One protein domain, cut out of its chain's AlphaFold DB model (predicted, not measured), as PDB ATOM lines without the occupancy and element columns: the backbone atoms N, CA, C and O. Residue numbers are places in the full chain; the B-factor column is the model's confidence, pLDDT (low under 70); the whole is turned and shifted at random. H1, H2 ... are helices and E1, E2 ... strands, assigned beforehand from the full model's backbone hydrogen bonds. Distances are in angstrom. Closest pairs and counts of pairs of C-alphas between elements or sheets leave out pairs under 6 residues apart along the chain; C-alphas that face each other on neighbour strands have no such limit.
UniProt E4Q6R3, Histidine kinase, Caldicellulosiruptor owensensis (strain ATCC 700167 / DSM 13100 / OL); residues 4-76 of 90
ATOM      1  N   CYS A   4     182.276 178.308 212.999       83.94
ATOM      2  CA  CYS A   4     182.269 177.237 212.006       83.94
ATOM      3  C   CYS A   4     180.900 176.547 211.912       83.94
ATOM      4  O   CYS A   4     180.390 176.382 210.806       83.94
ATOM      5  N   SER A   5     180.267 176.214 213.045       84.31
ATOM      6  CA  SER A   5     178.940 175.575 213.061       84.31
ATOM      7  C   SER A   5     177.867 176.461 212.425       84.31
ATOM      8  O   SER A   5     177.072 175.987 211.618       84.31
ATOM      9  N   ILE A   6     177.885 177.765 212.724       87.81
ATOM     10  CA  ILE A   6     176.966 178.741 212.113       87.81
ATOM     11  C   ILE A   6     177.196 178.818 210.600       87.81
ATOM     12  O   ILE A   6     176.242 178.851 209.828       87.81
ATOM     13  N   THR A   7     178.458 178.814 210.164       89.75
ATOM     14  CA  THR A   7     178.811 178.887 208.737       89.75
ATOM     15  C   THR A   7     178.322 177.660 207.969       89.75
ATOM     16  O   THR A   7     177.742 177.814 206.897       89.75
ATOM     17  N   ILE A   8     178.502 176.455 208.527       90.75
ATOM     18  CA  ILE A   8     177.996 175.205 207.939       90.75
ATOM     19  C   ILE A   8     176.472 175.277 207.805       90.75
ATOM     20  O   ILE A   8     175.940 175.114 206.706       90.75
ATOM     21  N   PHE A   9     175.775 175.602 208.898       91.12
ATOM     22  CA  PHE A   9     174.315 175.659 208.919       91.12
ATOM     23  C   PHE A   9     173.754 176.678 207.919       91.12
ATOM     24  O   PHE A   9     172.826 176.368 207.173       91.12
ATOM     25  N   LEU A  10     174.341 177.878 207.849       90.88
ATOM     26  CA  LEU A  10     173.932 178.907 206.893       90.88
ATOM     27  C   LEU A  10     174.180 178.487 205.443       90.88
ATOM     28  O   LEU A  10     173.340 178.761 204.589       90.88
ATOM     29  N   ALA A  11     175.309 177.834 205.150       89.81
ATOM     30  CA  ALA A  11     175.624 177.383 203.798       89.81
ATOM     31  C   ALA A  11     174.607 176.349 203.295       89.81
ATOM     32  O   ALA A  11     174.085 176.499 202.188       89.81
ATOM     33  N   VAL A  12     174.292 175.344 204.120       91.06
ATOM     34  CA  VAL A  12     173.329 174.287 203.775       91.06
ATOM     35  C   VAL A  12     171.906 174.847 203.712       91.06
ATOM     36  O   VAL A  12     171.226 174.682 202.701       91.06
ATOM     37  N   SER A  13     171.484 175.615 204.722       91.62
ATOM     38  CA  SER A  13     170.139 176.212 204.764       91.62
ATOM     39  C   SER A  13     169.890 177.149 203.586       91.62
ATOM     40  O   SER A  13     168.835 177.101 202.959       91.62
ATOM     41  N   LYS A  14     170.868 177.995 203.238       89.81
ATOM     42  CA  LYS A  14     170.743 178.898 202.091       89.81
ATOM     43  C   LYS A  14     170.601 178.122 200.787       89.81
ATOM     44  O   LYS A  14     169.774 178.496 199.961       89.81
ATOM     45  N   ASN A  15     171.363 177.042 200.611       89.06
ATOM     46  CA  ASN A  15     171.233 176.203 199.426       89.06
ATOM     47  C   ASN A  15     169.838 175.559 199.336       89.06
ATOM     48  O   ASN A  15     169.221 175.620 198.272       89.06
ATOM     49  N   ALA A  16     169.304 175.044 200.446       89.88
ATOM     50  CA  ALA A  16     167.948 174.500 200.499       89.88
ATOM     51  C   ALA A  16     166.884 175.566 200.161       89.88
ATOM     52  O   ALA A  16     165.990 175.327 199.348       89.88
ATOM     53  N   ILE A  17     167.013 176.784 200.703       89.94
ATOM     54  CA  ILE A  17     166.120 177.922 200.408       89.94
ATOM     55  C   ILE A  17     166.189 178.319 198.927       89.94
ATOM     56  O   ILE A  17     165.177 178.660 198.312       89.94
ATOM     57  N   GLU A  18     167.381 178.303 198.339       86.88
ATOM     58  CA  GLU A  18     167.571 178.672 196.941       86.88
ATOM     59  C   GLU A  18     167.060 177.607 195.976       86.88
ATOM     60  O   GLU A  18     166.698 177.969 194.860       86.88
ATOM     61  N   ASN A  19     166.990 176.336 196.381       84.06
ATOM     62  CA  ASN A  19     166.582 175.225 195.516       84.06
ATOM     63  C   ASN A  19     165.186 174.666 195.827       84.06
ATOM     64  O   ASN A  19     164.685 173.839 195.068       84.06
ATOM     65  N   THR A  20     164.517 175.142 196.881       88.75
ATOM     66  CA  THR A  20     163.158 174.692 197.193       88.75
ATOM     67  C   THR A  20     162.127 175.140 196.150       88.75
ATOM     68  O   THR A  20     162.070 176.312 195.750       88.75
ATOM     69  N   LYS A  21     161.273 174.203 195.723       88.81
ATOM     70  CA  LYS A  21     160.161 174.451 194.792       88.81
ATOM     71  C   LYS A  21     158.915 174.970 195.500       88.81
ATOM     72  O   LYS A  21     158.250 175.865 194.988       88.81
ATOM     73  N   ASP A  22     158.608 174.427 196.675       90.44
ATOM     74  CA  ASP A  22     157.373 174.710 197.417       90.44
ATOM     75  C   ASP A  22     157.526 175.851 198.435       90.44
ATOM     76  O   ASP A  22     156.622 176.093 199.233       90.44
ATOM     77  N   LYS A  23     158.658 176.575 198.387       88.25
ATOM     78  CA  LYS A  23     159.008 177.669 199.312       88.25
ATOM     79  C   LYS A  23     159.051 177.229 200.775       88.25
ATOM     80  O   LYS A  23     158.933 178.069 201.666       88.25
ATOM     81  N   LYS A  24     159.271 175.937 201.020       91.38
ATOM     82  CA  LYS A  24     159.471 175.377 202.353       91.38
ATOM     83  C   LYS A  24     160.839 174.721 202.445       91.38
ATOM     84  O   LYS A  24     161.331 174.113 201.494       91.38
ATOM     85  N   VAL A  25     161.450 174.886 203.605       92.62
ATOM     86  CA  VAL A  25     162.635 174.152 204.036       92.62
ATOM     87  C   VAL A  25     162.285 173.597 205.397       92.62
ATOM     88  O   VAL A  25     161.697 174.301 206.221       92.62
ATOM     89  N   TYR A  26     162.609 172.338 205.597       92.06
ATOM     90  CA  TYR A  26     162.321 171.623 206.818       92.06
ATOM     91  C   TYR A  26     163.647 171.295 207.491       92.06
ATOM     92  O   TYR A  26     164.651 171.045 206.817       92.06
ATOM     93  N   ILE A  27     163.650 171.377 208.815       93.38
ATOM     94  CA  ILE A  27     164.831 171.149 209.634       93.38
ATOM     95  C   ILE A  27     164.405 170.228 210.763       93.38
ATOM     96  O   ILE A  27     163.512 170.579 211.536       93.38
ATOM     97  N   GLU A  28     165.046 169.072 210.839       91.75
ATOM     98  CA  GLU A  28     164.878 168.110 211.919       91.75
ATOM     99  C   GLU A  28     166.160 168.089 212.741       91.75
ATOM    100  O   GLU A  28     167.242 167.810 212.228       91.75
ATOM    101  N   ASP A  29     166.040 168.461 214.013       89.75
ATOM    102  CA  ASP A  29     167.135 168.429 214.977       89.75
ATOM    103  C   ASP A  29     166.962 167.191 215.854       89.75
ATOM    104  O   ASP A  29     166.134 167.153 216.769       89.75
ATOM    105  N   GLU A  30     167.733 166.161 215.532       88.12
ATOM    106  CA  GLU A  30     167.834 164.949 216.319       88.12
ATOM    107  C   GLU A  30     169.037 165.058 217.253       88.12
ATOM    108  O   GLU A  30     170.052 165.676 216.942       88.12
ATOM    109  N   ARG A  31     168.997 164.378 218.405       82.88
ATOM    110  CA  ARG A  31     170.051 164.492 219.443       82.88
ATOM    111  C   ARG A  31     171.493 164.270 218.946       82.88
ATOM    112  O   ARG A  31     172.430 164.552 219.692       82.88
ATOM    113  N   LYS A  32     171.681 163.685 217.758       87.94
ATOM    114  CA  LYS A  32     172.979 163.333 217.165       87.94
ATOM    115  C   LYS A  32     173.264 163.991 215.812       87.94
ATOM    116  O   LYS A  32     174.418 163.952 215.396       87.94
ATOM    117  N   TYR A  33     172.265 164.532 215.120       88.31
ATOM    118  CA  TYR A  33     172.422 165.071 213.769       88.31
ATOM    119  C   TYR A  33     171.319 166.082 213.457       88.31
ATOM    120  O   TYR A  33     170.273 166.091 214.096       88.31
ATOM    121  N   VAL A  34     171.566 166.925 212.459       91.00
ATOM    122  CA  VAL A  34     170.578 167.875 211.949       91.00
ATOM    123  C   VAL A  34     170.358 167.568 210.482       91.00
ATOM    124  O   VAL A  34     171.295 167.686 209.691       91.00
ATOM    125  N   ASP A  35     169.124 167.225 210.135       92.12
ATOM    126  CA  ASP A  35     168.706 167.036 208.753       92.12
ATOM    127  C   ASP A  35     168.041 168.306 208.231       92.12
ATOM    128  O   ASP A  35     167.223 168.940 208.899       92.12
ATOM    129  N   ILE A  36     168.414 168.695 207.013       93.06
ATOM    130  CA  ILE A  36     167.839 169.836 206.301       93.06
ATOM    131  C   ILE A  36     167.358 169.321 204.953       93.06
ATOM    132  O   ILE A  36     168.168 168.901 204.129       93.06
ATOM    133  N   TYR A  37     166.051 169.389 204.717       91.44
ATOM    134  CA  TYR A  37     165.440 168.871 203.498       91.44
ATOM    135  C   TYR A  37     164.514 169.893 202.840       91.44
ATOM    136  O   TYR A  37     163.909 170.764 203.473       91.44
ATOM    137  N   ASN A  38     164.418 169.802 201.516       91.69
ATOM    138  CA  ASN A  38     163.562 170.643 200.692       91.69
ATOM    139  C   ASN A  38     163.091 169.878 199.455       91.69
ATOM    140  O   ASN A  38     163.801 169.024 198.931       91.69
ATOM    141  N   LYS A  39     161.919 170.239 198.922       91.06
ATOM    142  CA  LYS A  39     161.486 169.721 197.618       91.06
ATOM    143  C   LYS A  39     162.304 170.383 196.517       91.06
ATOM    144  O   LYS A  39     162.281 171.609 196.413       91.06
ATOM    145  N   THR A  40     163.005 169.598 195.706       86.94
ATOM    146  CA  THR A  40     163.899 170.081 194.642       86.94
ATOM    147  C   THR A  40     163.591 169.418 193.299       86.94
ATOM    148  O   THR A  40     162.905 168.404 193.252       86.94
ATOM    149  N   ASP A  41     164.066 170.037 192.219       85.88
ATOM    150  CA  ASP A  41     164.104 169.479 190.853       85.88
ATOM    151  C   ASP A  41     165.485 168.950 190.468       85.88
ATOM    152  O   ASP A  41     165.672 168.489 189.342       85.88
ATOM    153  N   LEU A  42     166.457 169.088 191.375       81.75
ATOM    154  CA  LEU A  42     167.801 168.575 191.163       81.75
ATOM    155  C   LEU A  42     167.717 167.083 190.879       81.75
ATOM    156  O   LEU A  42     167.045 166.352 191.605       81.75
ATOM    157  N   LYS A  43     168.419 166.655 189.839       83.62
ATOM    158  CA  LYS A  43     168.617 165.241 189.552       83.62
ATOM    159  C   LYS A  43     169.793 164.695 190.351       83.62
ATOM    160  O   LYS A  43     170.670 165.450 190.781       83.62
ATOM    161  N   GLU A  44     169.841 163.380 190.522       81.56
ATOM    162  CA  GLU A  44     170.922 162.712 191.250       81.56
ATOM    163  C   GLU A  44     172.304 163.033 190.660       81.56
ATOM    164  O   GLU A  44     173.253 163.293 191.401       81.56
ATOM    165  N   GLU A  45     172.417 163.149 189.332       80.75
ATOM    166  CA  GLU A  45     173.684 163.496 188.680       80.75
ATOM    167  C   GLU A  45     174.154 164.918 189.026       80.75
ATOM    168  O   GLU A  45     175.350 165.213 188.990       80.75
ATOM    169  N   GLU A  46     173.228 165.807 189.392       79.19
ATOM    170  CA  GLU A  46     173.536 167.178 189.798       79.19
ATOM    171  C   GLU A  46     174.060 167.254 191.242       79.19
ATOM    172  O   GLU A  46     174.778 168.204 191.573       79.19
ATOM    173  N   LEU A  47     173.795 166.244 192.087       79.31
ATOM    174  CA  LEU A  47     174.317 166.191 193.462       79.31
ATOM    175  C   LEU A  47     175.841 166.145 193.502       79.31
ATOM    176  O   LEU A  47     176.458 166.771 194.365       79.31
ATOM    177  N   VAL A  48     176.454 165.446 192.542       76.44
ATOM    178  CA  VAL A  48     177.914 165.304 192.439       76.44
ATOM    179  C   VAL A  48     178.596 166.675 192.364       76.44
ATOM    180  O   VAL A  48     179.695 166.859 192.889       76.44
ATOM    181  N   PHE A  49     177.918 167.666 191.782       79.81
ATOM    182  CA  PHE A  49     178.458 169.007 191.578       79.81
ATOM    183  C   PHE A  49     178.165 169.989 192.719       79.81
ATOM    184  O   PHE A  49     178.763 171.065 192.732       79.81
ATOM    185  N   LEU A  50     177.314 169.650 193.699       79.06
ATOM    186  CA  LEU A  50     176.893 170.574 194.770       79.06
ATOM    187  C   LEU A  50     178.060 171.146 195.583       79.06
ATOM    188  O   LEU A  50     178.021 172.292 196.030       79.06
ATOM    189  N   PHE A  51     179.100 170.341 195.787       83.50
ATOM    190  CA  PHE A  51     180.260 170.712 196.596       83.50
ATOM    191  C   PHE A  51     181.471 171.145 195.764       83.50
ATOM    192  O   PHE A  51     182.519 171.457 196.340       83.50
ATOM    193  N   GLU A  52     181.360 171.160 194.435       82.25
ATOM    194  CA  GLU A  52     182.429 171.645 193.569       82.25
ATOM    195  C   GLU A  52     182.515 173.173 193.608       82.25
ATOM    196  O   GLU A  52     181.515 173.890 193.599       82.25
ATOM    197  N   ARG A  53     183.744 173.693 193.641       79.88
ATOM    198  CA  ARG A  53     183.975 175.140 193.644       79.88
ATOM    199  C   ARG A  53     183.570 175.741 192.303       79.88
ATOM    200  O   ARG A  53     183.889 175.187 191.256       79.88
ATOM    201  N   TYR A  54     182.933 176.907 192.350       75.12
ATOM    202  CA  TYR A  54     182.525 177.706 191.187       75.12
ATOM    203  C   TYR A  54     181.464 177.063 190.281       75.12
ATOM    204  O   TYR A  54     181.044 177.691 189.310       75.12
ATOM    205  N   LYS A  55     180.968 175.866 190.614       71.06
ATOM    206  CA  LYS A  55     179.760 175.316 190.001       71.06
ATOM    207  C   LYS A  55     178.547 175.770 190.803       71.06
ATOM    208  O   LYS A  55     178.373 175.409 191.961       71.06
ATOM    209  N   SER A  56     177.728 176.616 190.189       67.88
ATOM    210  CA  SER A  56     176.482 177.110 190.770       67.88
ATOM    211  C   SER A  56     175.422 177.203 189.683       67.88
ATOM    212  O   SER A  56     175.641 177.848 188.661       67.88
ATOM    213  N   SER A  57     174.266 176.583 189.910       64.06
ATOM    214  CA  SER A  57     173.106 176.667 189.013       64.06
ATOM    215  C   SER A  57     172.305 177.966 189.197       64.06
ATOM    216  O   SER A  57     171.471 178.309 188.359       64.06
ATOM    217  N   ARG A  58     172.549 178.718 190.285       62.03
ATOM    218  CA  ARG A  58     171.872 179.985 190.624       62.03
ATOM    219  C   ARG A  58     172.857 181.060 191.113       62.03
ATOM    220  O   ARG A  58     174.048 180.809 191.275       62.03
ATOM    221  N   LYS A  59     172.356 182.290 191.299       64.94
ATOM    222  CA  LYS A  59     173.119 183.501 191.668       64.94
ATOM    223  C   LYS A  59     174.079 183.261 192.852       64.94
ATOM    224  O   LYS A  59     173.629 183.061 193.972       64.94
ATOM    225  N   GLY A  60     175.390 183.372 192.622       67.69
ATOM    226  CA  GLY A  60     176.428 183.304 193.660       67.69
ATOM    227  C   GLY A  60     177.790 182.865 193.111       67.69
ATOM    228  O   GLY A  60     177.897 182.478 191.953       67.69
ATOM    229  N   PHE A  61     178.836 182.904 193.946       77.12
ATOM    230  CA  PHE A  61     180.199 182.486 193.565       77.12
ATOM    231  C   PHE A  61     180.408 180.959 193.549       77.12
ATOM    232  O   PHE A  61     181.480 180.502 193.167       77.12
ATOM    233  N   GLY A  62     179.433 180.159 194.001       81.06
ATOM    234  CA  GLY A  62     179.570 178.695 194.064       81.06
ATOM    235  C   GLY A  62     180.620 178.215 195.074       81.06
ATOM    236  O   GLY A  62     181.337 177.256 194.815       81.06
ATOM    237  N   LEU A  63     180.773 178.920 196.203       85.88
ATOM    238  CA  LEU A  63     181.783 178.597 197.223       85.88
ATOM    239  C   LEU A  63     181.195 178.126 198.558       85.88
ATOM    240  O   LEU A  63     181.869 177.399 199.281       85.88
ATOM    241  N   GLY A  64     179.952 178.501 198.884       86.00
ATOM    242  CA  GLY A  64     179.363 178.291 200.213       86.00
ATOM    243  C   GLY A  64     179.388 176.832 200.675       86.00
ATOM    244  O   GLY A  64     179.974 176.531 201.712       86.00
ATOM    245  N   LEU A  65     178.827 175.921 199.874       89.00
ATOM    246  CA  LEU A  65     178.814 174.488 200.186       89.00
ATOM    247  C   LEU A  65     180.221 173.879 200.210       89.00
ATOM    248  O   LEU A  65     180.524 173.079 201.091       89.00
ATOM    249  N   SER A  66     181.108 174.294 199.300       89.88
ATOM    250  CA  SER A  66     182.496 173.813 199.281       89.88
ATOM    251  C   SER A  66     183.266 174.200 200.553       89.88
ATOM    252  O   SER A  66     184.002 173.382 201.098       89.88
ATOM    253  N   ILE A  67     183.054 175.417 201.072       89.94
ATOM    254  CA  ILE A  67     183.628 175.874 202.345       89.94
ATOM    255  C   ILE A  67     183.001 175.096 203.504       89.94
ATOM    256  O   ILE A  67     183.729 174.607 204.363       89.94
ATOM    257  N   GLY A  68     181.673 174.926 203.504       89.88
ATOM    258  CA  GLY A  68     180.967 174.118 204.501       89.88
ATOM    259  C   GLY A  68     181.520 172.694 204.596       89.88
ATOM    260  O   GLY A  68     181.803 172.226 205.693       89.88
ATOM    261  N   LYS A  69     181.787 172.045 203.456       90.94
ATOM    262  CA  LYS A  69     182.396 170.709 203.392       90.94
ATOM    263  C   LYS A  69     183.782 170.656 204.037       90.94
ATOM    264  O   LYS A  69     184.069 169.719 204.778       90.94
ATOM    265  N   GLU A  70     184.642 171.637 203.774       92.12
ATOM    266  CA  GLU A  70     185.973 171.685 204.396       92.12
ATOM    267  C   GLU A  70     185.893 171.960 205.905       92.12
ATOM    268  O   GLU A  70     186.630 171.352 206.677       92.12
ATOM    269  N   LEU A  71     184.952 172.800 206.351       92.69
ATOM    270  CA  LEU A  71     184.708 173.013 207.779       92.69
ATOM    271  C   LEU A  71     184.208 171.741 208.472       92.69
ATOM    272  O   LEU A  71     184.675 171.439 209.568       92.69
ATOM    273  N   CYS A  72     183.317 170.974 207.836       91.75
ATOM    274  CA  CYS A  72     182.879 169.681 208.358       91.75
ATOM    275  C   CYS A  72     184.064 168.722 208.544       91.75
ATOM    276  O   CYS A  72     184.184 168.122 209.605       91.75
ATOM    277  N   LYS A  73     184.996 168.649 207.581       92.06
ATOM    278  CA  LYS A  73     186.221 167.835 207.721       92.06
ATOM    279  C   LYS A  73     187.099 168.277 208.892       92.06
ATOM    280  O   LYS A  73     187.576 167.434 209.638       92.06
ATOM    281  N   ILE A  74     187.322 169.585 209.051       93.44
ATOM    282  CA  ILE A  74     188.149 170.137 210.142       93.44
ATOM    283  C   ILE A  74     187.558 169.792 211.514       93.44
ATOM    284  O   ILE A  74     188.297 169.590 212.473       93.44
ATOM    285  N   LEU A  75     186.230 169.747 211.603       91.50
ATOM    286  CA  LEU A  75     185.499 169.479 212.837       91.50
ATOM    287  C   LEU A  75     185.161 167.999 213.054       91.50
ATOM    288  O   LEU A  75     184.480 167.699 214.030       91.50
ATOM    289  N   ASP A  76     185.598 167.103 212.165       92.56
ATOM    290  CA  ASP A  76     185.230 165.679 212.174       92.56
ATOM    291  C   ASP A  76     183.702 165.449 212.180       92.56
ATOM    292  O   ASP A  76     183.157 164.584 212.862       92.56
TER     293      ASP A  76
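AT A GLANCE: This is residues 4 to 76 of the 90 residues of the protein "Histidine kinase" of Caldicellulosiruptor owensensis (strain ATCC 700167 / DSM 13100 / OL) (UniProt E4Q6R3). What does the model look like? H1 lies in the middle, with H3 packed along one side of it and the hairpin of E1 and E2 along another. Short H2 sits off toward the end where H1 ends, and a long loop, residues 48 to 63, leads from it to H3. What is it made of, and how large is it? The 73 printed residues hold three named helices and two strands, in the order H1 E1 E2 H2 H3, a mixed class with an antiparallel sheet E1 - E2. The whole is compact, with a radius of gyration of the C-alphas of 12.4 A and spans of 29 by 26 by 20 A.

IN THESE COORDINATES: Where does the first element run? H1 is residues 4 to 19, 22.8 A long, from C-alpha 4 at (182.269, 177.237, 212.006). What follows? E1 is residues 26 to 30, E2 33 to 37, H2 44 to 47. H3, residues 64 to 74, 15.6 A, ends with C-alpha 74 at (188.149, 170.137, 210.142).

HOW THE PARTS SIT: What is near H1? H1 and H3 touch, closest at the C-alphas of Ile 8 and Gly 68, 4.7 A, opposite ways at a shallow tilt of 34 degrees, only just short of steep. The closest C-alphas of H1 and E2, Ala 16 and Tyr 37, are 6.9 A apart. How do the backbones pair? In the hairpin E1 and E2, N 28 and O 35 are within hydrogen-bond range at 2.9 A. Every O i to N i+4 pair is within range in H1 and H3; H2 is too short for one. What stays apart? H2 is apart from H1, E1 and H3.

THE WHOLE: How far does it reach? The two C-alphas farthest apart, Arg 31 and Lys 59, are 33.8 A apart. Is anything cut or uncertain? The printed part has no cut; the link H2 to H3 is long, and pLDDT is under 70 at residues 56 to 60.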